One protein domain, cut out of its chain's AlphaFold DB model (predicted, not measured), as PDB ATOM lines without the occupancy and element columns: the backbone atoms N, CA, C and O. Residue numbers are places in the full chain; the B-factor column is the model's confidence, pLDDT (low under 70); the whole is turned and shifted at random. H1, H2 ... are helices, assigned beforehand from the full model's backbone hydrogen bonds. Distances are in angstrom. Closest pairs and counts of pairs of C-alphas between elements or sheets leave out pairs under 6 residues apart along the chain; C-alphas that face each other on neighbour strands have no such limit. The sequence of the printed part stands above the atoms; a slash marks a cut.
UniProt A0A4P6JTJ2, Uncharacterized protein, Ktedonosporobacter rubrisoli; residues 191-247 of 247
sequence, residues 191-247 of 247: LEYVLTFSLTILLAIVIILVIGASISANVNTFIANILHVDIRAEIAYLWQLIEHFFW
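Overview. This is residues 191 to 247 of the 247 residues of an uncharacterized protein of Ktedonosporobacter rubrisoli (UniProt A0A4P6JTJ2). Two straight helices, the long H1 and the shorter H3, meet near their ends as an L, and the short helix H2 sits at the corner between them in the chain. The far parts of both arms stick out free: residues 191 to 208 of H1, and residues 236 to 247, of which 236 to 246 belong to H3. The printed part has 57 residues with three named helices in the order H1, H2, H3 and no named strand; its class is all helix. It is loose, with a radius of gyration of the C-alphas of 14.7 A, and spans 44 by 31 by 18 A.

Along the chain. Find C-alpha 191 at (-63.128, -15.858, 7.377); from there H1, residues 191 to 215, runs 36.2 A to C-alpha 215 at (-30.074, -28.524, -0.058). Next comes H2, residues 217 to 227, 15.1 A long. H3, residues 231 to 246, runs 22.5 A and ends with C-alpha 246 at (-44.195, -44.559, -15.856).

Arrangement. Look first at residues 210 to 214, with which alone H1 touches H3; the closest C-alphas, of Ser 214 and Arg 232, are 6.5 A apart. The two helices are about perpendicular, at 87 degrees. H1 and H2 touch only at the corner, closest at the C-alphas of Ala 213 and Asn 220, 4.3 A apart. They run opposite ways at a steep tilt of 46 degrees. H2 and H3 only just touch, with 3 pairs of C-alphas within 8 A, the closest being Asn 220 and Ile 231 at 6.7 A; they are about perpendicular, at 86 degrees. In H1, H2 and H3 every backbone O i to N i+4 pair is within hydrogen-bond range.

Size, cuts and confidence. The C-alphas farthest apart are those of Leu 191 and Trp 247, the chain's last residue, at 45.2 A. The printed part has no cut, and both links are tight. Its mean pLDDT is 94.3, and no printed residue is under 70.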
ATOM      1  N   LEU A 191     -63.582 -14.539   6.942       91.44
ATOM      2  CA  LEU A 191     -63.128 -15.858   7.377       91.44
ATOM      3  C   LEU A 191     -62.534 -16.661   6.214       91.44
ATOM      4  O   LEU A 191     -61.447 -17.207   6.360       91.44
ATOM      5  N   GLU A 192     -63.209 -16.697   5.063       90.94
ATOM      6  CA  GLU A 192     -62.713 -17.360   3.851       90.94
ATOM      7  C   GLU A 192     -61.369 -16.772   3.404       90.94
ATOM      8  O   GLU A 192     -60.425 -17.511   3.121       90.94
ATOM      9  N   TYR A 193     -61.243 -15.444   3.415       92.25
ATOM     10  CA  TYR A 193     -60.007 -14.760   3.059       92.25
ATOM     11  C   TYR A 193     -58.872 -15.065   4.042       92.25
ATOM     12  O   TYR A 193     -57.779 -15.437   3.622       92.25
ATOM     13  N   VAL A 194     -59.123 -14.970   5.351       95.44
ATOM     14  CA  VAL A 194     -58.127 -15.265   6.394       95.44
ATOM     15  C   VAL A 194     -57.714 -16.738   6.353       95.44
ATOM     16  O   VAL A 194     -56.529 -17.049   6.481       95.44
ATOM     17  N   LEU A 195     -58.660 -17.650   6.123       96.12
ATOM     18  CA  LEU A 195     -58.378 -19.075   5.969       96.12
ATOM     19  C   LEU A 195     -57.516 -19.337   4.728       96.12
ATOM     20  O   LEU A 195     -56.494 -20.010   4.820       96.12
ATOM     21  N   THR A 196     -57.874 -18.753   3.586       95.31
ATOM     22  CA  THR A 196     -57.111 -18.905   2.337       95.31
ATOM     23  C   THR A 196     -55.705 -18.322   2.478       95.31
ATOM     24  O   THR A 196     -54.720 -18.943   2.076       95.31
ATOM     25  N   PHE A 197     -55.587 -17.152   3.101       96.81
ATOM     26  CA  PHE A 197     -54.312 -16.486   3.338       96.81
ATOM     27  C   PHE A 197     -53.417 -17.284   4.296       96.81
ATOM     28  O   PHE A 197     -52.247 -17.521   3.997       96.81
ATOM     29  N   SER A 198     -53.972 -17.765   5.413       96.94
ATOM     30  CA  SER A 198     -53.236 -18.594   6.376       96.94
ATOM     31  C   SER A 198     -52.797 -19.932   5.778       96.94
ATOM     32  O   SER A 198     -51.640 -20.316   5.954       96.94
ATOM     33  N   LEU A 199     -53.657 -20.599   4.999       97.12
ATOM     34  CA  LEU A 199     -53.305 -21.819   4.267       97.12
ATOM     35  C   LEU A 199     -52.167 -21.566   3.272       97.12
ATOM     36  O   LEU A 199     -51.236 -22.364   3.178       97.12
ATOM     37  N   THR A 200     -52.209 -20.435   2.564       96.38
ATOM     38  CA  THR A 200     -51.172 -20.057   1.593       96.38
ATOM     39  C   THR A 200     -49.822 -19.831   2.274       96.38
ATOM     40  O   THR A 200     -48.799 -20.317   1.792       96.38
ATOM     41  N   ILE A 201     -49.805 -19.144   3.422       98.00
ATOM     42  CA  ILE A 201     -48.581 -18.950   4.214       98.00
ATOM     43  C   ILE A 201     -48.043 -20.289   4.722       98.00
ATOM     44  O   ILE A 201     -46.847 -20.551   4.604       98.00
ATOM     45  N   LEU A 202     -48.910 -21.149   5.259       97.25
ATOM     46  CA  LEU A 202     -48.513 -22.464   5.756       97.25
ATOM     47  C   LEU A 202     -47.913 -23.325   4.637       97.25
ATOM     48  O   LEU A 202     -46.856 -23.924   4.825       97.25
ATOM     49  N   LEU A 203     -48.526 -23.316   3.450       97.12
ATOM     50  CA  LEU A 203     -47.998 -23.995   2.270       97.12
ATOM     51  C   LEU A 203     -46.619 -23.452   1.870       97.12
ATOM     52  O   LEU A 203     -45.702 -24.234   1.625       97.12
ATOM     53  N   ALA A 204     -46.443 -22.129   1.851       97.62
ATOM     54  CA  ALA A 204     -45.156 -21.511   1.539       97.62
ATOM     55  C   ALA A 204     -44.060 -21.916   2.542       97.62
ATOM     56  O   ALA A 204     -42.941 -22.226   2.133       97.62
ATOM     57  N   ILE A 205     -44.381 -21.982   3.840       96.88
ATOM     58  CA  ILE A 205     -43.450 -22.448   4.881       96.88
ATOM     59  C   ILE A 205     -43.044 -23.904   4.631       96.88
ATOM     60  O   ILE A 205     -41.853 -24.212   4.654       96.88
ATOM     61  N   VAL A 206     -44.006 -24.790   4.351       95.00
ATOM     62  CA  VAL A 206     -43.725 -26.203   4.048       95.00
ATOM     63  C   VAL A 206     -42.802 -26.325   2.834       95.00
ATOM     64  O   VAL A 206     -41.808 -27.047   2.895       95.00
ATOM     65  N   ILE A 207     -43.062 -25.572   1.761       96.19
ATOM     66  CA  ILE A 207     -42.213 -25.564   0.560       96.19
ATOM     67  C   ILE A 207     -40.781 -25.125   0.898       96.19
ATOM     68  O   ILE A 207     -39.824 -25.783   0.492       96.19
ATOM     69  N   ILE A 208     -40.615 -24.051   1.675       96.38
ATOM     70  CA  ILE A 208     -39.290 -23.561   2.087       96.38
ATOM     71  C   ILE A 208     -38.546 -24.616   2.918       96.38
ATOM     72  O   ILE A 208     -37.353 -24.829   2.697       96.38
ATOM     73  N   LEU A 209     -39.233 -25.310   3.832       93.25
ATOM     74  CA  LEU A 209     -38.639 -26.389   4.627       93.25
ATOM     75  C   LEU A 209     -38.172 -27.559   3.751       93.25
ATOM     76  O   LEU A 209     -37.056 -28.044   3.937       93.25
ATOM     77  N   VAL A 210     -38.976 -27.969   2.763       93.06
ATOM     78  CA  VAL A 210     -38.617 -29.036   1.811       93.06
ATOM     79  C   VAL A 210     -37.392 -28.648   0.981       93.06
ATOM     80  O   VAL A 210     -36.454 -29.442   0.853       93.06
ATOM     81  N   ILE A 211     -37.350 -27.419   0.460       94.75
ATOM     82  CA  ILE A 211     -36.194 -26.905  -0.292       94.75
ATOM     83  C   ILE A 211     -34.950 -26.872   0.608       94.75
ATOM     84  O   ILE A 211     -33.886 -27.359   0.221       94.75
ATOM     85  N   GLY A 212     -35.083 -26.361   1.835       93.81
ATOM     86  CA  GLY A 212     -33.993 -26.304   2.810       93.81
ATOM     87  C   GLY A 212     -33.425 -27.684   3.154       93.81
ATOM     88  O   GLY A 212     -32.206 -27.862   3.148       93.81
ATOM     89  N   ALA A 213     -34.290 -28.674   3.390       92.69
ATOM     90  CA  ALA A 213     -33.898 -30.057   3.669       92.69
ATOM     91  C   ALA A 213     -33.199 -30.727   2.473       92.69
ATOM     92  O   ALA A 213     -32.232 -31.486   2.627       92.69
ATOM     93  N   SER A 214     -33.653 -30.404   1.260       91.31
ATOM     94  CA  SER A 214     -33.081 -30.921   0.015       91.31
ATOM     95  C   SER A 214     -31.659 -30.403  -0.208       91.31
ATOM     96  O   SER A 214     -30.779 -31.161  -0.610       91.31
ATOM     97  N   ILE A 215     -31.394 -29.139   0.132       95.62
ATOM     98  CA  ILE A 215     -30.074 -28.524  -0.058       95.62
ATOM     99  C   ILE A 215     -29.124 -28.858   1.105       95.62
ATOM    100  O   ILE A 215     -27.955 -29.162   0.874       95.62
ATOM    101  N   SER A 216     -29.604 -28.861   2.354       96.12
ATOM    102  CA  SER A 216     -28.757 -28.978   3.551       96.12
ATOM    103  C   SER A 216     -29.052 -30.227   4.383       96.12
ATOM    104  O   SER A 216     -30.159 -30.411   4.890       96.12
ATOM    105  N   ALA A 217     -28.027 -31.059   4.597       93.56
ATOM    106  CA  ALA A 217     -28.125 -32.248   5.444       93.56
ATOM    107  C   ALA A 217     -28.432 -31.892   6.909       93.56
ATOM    108  O   ALA A 217     -29.241 -32.565   7.540       93.56
ATOM    109  N   ASN A 218     -27.867 -30.791   7.420       95.25
ATOM    110  CA  ASN A 218     -28.115 -30.329   8.790       95.25
ATOM    111  C   ASN A 218     -29.584 -29.927   8.994       95.25
ATOM    112  O   ASN A 218     -30.182 -30.240  10.023       95.25
ATOM    113  N   VAL A 219     -30.181 -29.264   7.996       92.25
ATOM    114  CA  VAL A 219     -31.605 -28.897   8.020       92.25
ATOM    115  C   VAL A 219     -32.475 -30.152   7.964       92.25
ATOM    116  O   VAL A 219     -33.421 -30.261   8.737       92.25
ATOM    117  N   ASN A 220     -32.114 -31.133   7.131       91.94
ATOM    118  CA  ASN A 220     -32.823 -32.412   7.072       91.94
ATOM    119  C   ASN A 220     -32.786 -33.153   8.418       91.94
ATOM    120  O   ASN A 220     -33.826 -33.578   8.903       91.94
ATOM    121  N   THR A 221     -31.621 -33.244   9.070       94.12
ATOM    122  CA  THR A 221     -31.508 -33.890  10.389       94.12
ATOM    123  C   THR A 221     -32.283 -33.149  11.474       94.12
ATOM    124  O   THR A 221     -32.880 -33.774  12.345       94.12
ATOM    125  N   PHE A 222     -32.314 -31.815  11.421       95.19
ATOM    126  CA  PHE A 222     -33.096 -31.014  12.358       95.19
ATOM    127  C   PHE A 222     -34.598 -31.271  12.194       95.19
ATOM    128  O   PHE A 222     -35.293 -31.503  13.181       95.19
ATOM    129  N   ILE A 223     -35.087 -31.296  10.952       90.81
ATOM    130  CA  ILE A 223     -36.486 -31.609  10.653       90.81
ATOM    131  C   ILE A 223     -36.820 -33.047  11.054       90.81
ATOM    132  O   ILE A 223     -37.840 -33.263  11.702       90.81
ATOM    133  N   ALA A 224     -35.944 -34.009  10.758       93.31
ATOM    134  CA  ALA A 224     -36.117 -35.399  11.167       93.31
ATOM    135  C   ALA A 224     -36.209 -35.545  12.695       93.31
ATOM    136  O   ALA A 224     -36.995 -36.347  13.186       93.31
ATOM    137  N   ASN A 225     -35.481 -34.734  13.464       95.19
ATOM    138  CA  ASN A 225     -35.561 -34.766  14.925       95.19
ATOM    139  C   ASN A 225     -36.864 -34.173  15.485       95.19
ATOM    140  O   ASN A 225     -37.296 -34.587  16.555       95.19
ATOM    141  N   ILE A 226     -37.473 -33.201  14.799       95.06
ATOM    142  CA  ILE A 226     -38.701 -32.534  15.270       95.06
ATOM    143  C   ILE A 226     -39.953 -33.246  14.767       95.06
ATOM    144  O   ILE A 226     -40.887 -33.476  15.529       95.06
ATOM    145  N   LEU A 227     -39.992 -33.548  13.471       92.69
ATOM    146  CA  LEU A 227     -41.162 -34.102  12.796       92.69
ATOM    147  C   LEU A 227     -41.098 -35.625  12.656       92.69
ATOM    148  O   LEU A 227     -42.091 -36.215  12.251       92.69
ATOM    149  N   HIS A 228     -39.965 -36.261  12.978       94.00
ATOM    150  CA  HIS A 228     -39.739 -37.697  12.760       94.00
ATOM    151  C   HIS A 228     -39.931 -38.139  11.300       94.00
ATOM    152  O   HIS A 228     -40.238 -39.297  11.033       94.00
ATOM    153  N   VAL A 229     -39.719 -37.222  10.351       90.56
ATOM    154  CA  VAL A 229     -39.804 -37.471   8.907       90.56
ATOM    155  C   VAL A 229     -38.467 -37.120   8.260       90.56
ATOM    156  O   VAL A 229     -37.999 -35.985   8.378       90.56
ATOM    157  N   ASP A 230     -37.860 -38.079   7.558       91.75
ATOM    158  CA  ASP A 230     -36.681 -37.838   6.722       91.75
ATOM    159  C   ASP A 230     -37.129 -37.464   5.304       91.75
ATOM    160  O   ASP A 230     -37.466 -38.318   4.484       91.75
ATOM    161  N   ILE A 231     -37.129 -36.161   5.010       90.56
ATOM    162  CA  ILE A 231     -37.623 -35.619   3.737       90.56
ATOM    163  C   ILE A 231     -36.850 -36.201   2.549       90.56
ATOM    164  O   ILE A 231     -37.433 -36.445   1.494       90.56
ATOM    165  N   ARG A 232     -35.544 -36.450   2.697       90.94
ATOM    166  CA  ARG A 232     -34.729 -36.998   1.603       90.94
ATOM    167  C   ARG A 232     -35.108 -38.440   1.289       90.94
ATOM    168  O   ARG A 232     -35.167 -38.796   0.114       90.94
ATOM    169  N   ALA A 233     -35.378 -39.240   2.319       92.69
ATOM    170  CA  ALA A 233     -35.837 -40.613   2.146       92.69
ATOM    171  C   ALA A 233     -37.212 -40.659   1.461       92.69
ATOM    172  O   ALA A 233     -37.389 -41.408   0.503       92.69
ATOM    173  N   GLU A 234     -38.145 -39.802   1.881       94.06
ATOM    174  CA  GLU A 234     -39.484 -39.716   1.282       94.06
ATOM    175  C   GLU A 234     -39.445 -39.250  -0.183       94.06
ATOM    176  O   GLU A 234     -40.126 -39.821  -1.033       94.06
ATOM    177  N   ILE A 235     -38.609 -38.258  -0.522       92.50
ATOM    178  CA  ILE A 235     -38.428 -37.823  -1.919       92.50
ATOM    179  C   ILE A 235     -37.841 -38.955  -2.769       92.50
ATOM    180  O   ILE A 235     -38.303 -39.177  -3.887       92.50
ATOM    181  N   ALA A 236     -36.845 -39.684  -2.252       93.94
ATOM    182  CA  ALA A 236     -36.255 -40.817  -2.960       93.94
ATOM    183  C   ALA A 236     -37.280 -41.937  -3.196       93.94
ATOM    184  O   ALA A 236     -37.358 -42.476  -4.299       93.94
ATOM    185  N   TYR A 237     -38.104 -42.242  -2.191       95.81
ATOM    186  CA  TYR A 237     -39.196 -43.205  -2.307       95.81
ATOM    187  C   TYR A 237     -40.241 -42.768  -3.344       95.81
ATOM    188  O   TYR A 237     -40.629 -43.551  -4.210       95.81
ATOM    189  N   LEU A 238     -40.655 -41.498  -3.313       93.50
ATOM    190  CA  LEU A 238     -41.618 -40.951  -4.267       93.50
ATOM    191  C   LEU A 238     -41.072 -40.971  -5.701       93.50
ATOM    192  O   LEU A 238     -41.812 -41.275  -6.634       93.50
ATOM    193  N   TRP A 239     -39.776 -40.712  -5.880       96.50
ATOM    194  CA  TRP A 239     -39.118 -40.825  -7.180       96.50
ATOM    195  C   TRP A 239     -39.128 -42.264  -7.710       96.50
ATOM    196  O   TRP A 239     -39.518 -42.487  -8.854       96.50
ATOM    197  N   GLN A 240     -38.787 -43.245  -6.868       96.44
ATOM    198  CA  GLN A 240     -38.860 -44.667  -7.230       96.44
ATOM    199  C   GLN A 240     -40.282 -45.090  -7.618       96.44
ATOM    200  O   GLN A 240     -40.469 -45.854  -8.563       96.44
ATOM    201  N   LEU A 241     -41.291 -44.574  -6.915       95.50
ATOM    202  CA  LEU A 241     -42.690 -44.846  -7.223       95.50
ATOM    203  C   LEU A 241     -43.086 -44.274  -8.593       95.50
ATOM    204  O   LEU A 241     -43.745 -44.958  -9.371       95.50
ATOM    205  N   ILE A 242     -42.667 -43.043  -8.906       95.50
ATOM    206  CA  ILE A 242     -42.890 -42.431 -10.224       95.50
ATOM    207  C   ILE A 242     -42.205 -43.258 -11.312       95.50
ATOM    208  O   ILE A 242     -42.838 -43.563 -12.319       95.50
ATOM    209  N   GLU A 243     -40.948 -43.662 -11.114       97.25
ATOM    210  CA  GLU A 243     -40.250 -44.517 -12.078       97.25
ATOM    211  C   GLU A 243     -41.015 -45.820 -12.329       97.25
ATOM    212  O   GLU A 243     -41.216 -46.179 -13.483       97.25
ATOM    213  N   HIS A 244     -41.530 -46.467 -11.281       95.38
ATOM    214  CA  HIS A 244     -42.294 -47.708 -11.408       95.38
ATOM    215  C   HIS A 244     -43.640 -47.554 -12.138       95.38
ATOM    216  O   HIS A 244     -44.097 -48.491 -12.784       95.38
ATOM    217  N   PHE A 245     -44.314 -46.407 -12.014       95.81
ATOM    218  CA  PHE A 245     -45.604 -46.190 -12.678       95.81
ATOM    219  C   PHE A 245     -45.474 -45.778 -14.145       95.81
ATOM    220  O   PHE A 245     -46.403 -46.011 -14.920       95.81
ATOM    221  N   PHE A 246     -44.373 -45.124 -14.517       93.69
ATOM    222  CA  PHE A 246     -44.195 -44.559 -15.856       93.69
ATOM    223  C   PHE A 246     -43.287 -45.387 -16.779       93.69
ATOM    224  O   PHE A 246     -43.262 -45.097 -17.977       93.69
ATOM    225  N   TRP A 247     -42.593 -46.405 -16.261       85.69
ATOM    226  CA  TRP A 247     -41.705 -47.297 -17.017       85.69
ATOM    227  C   TRP A 247     -42.014 -48.768 -16.749       85.69
ATOM    228  O   TRP A 247     -41.994 -49.541 -17.735       85.69
TER     229      TRP A 247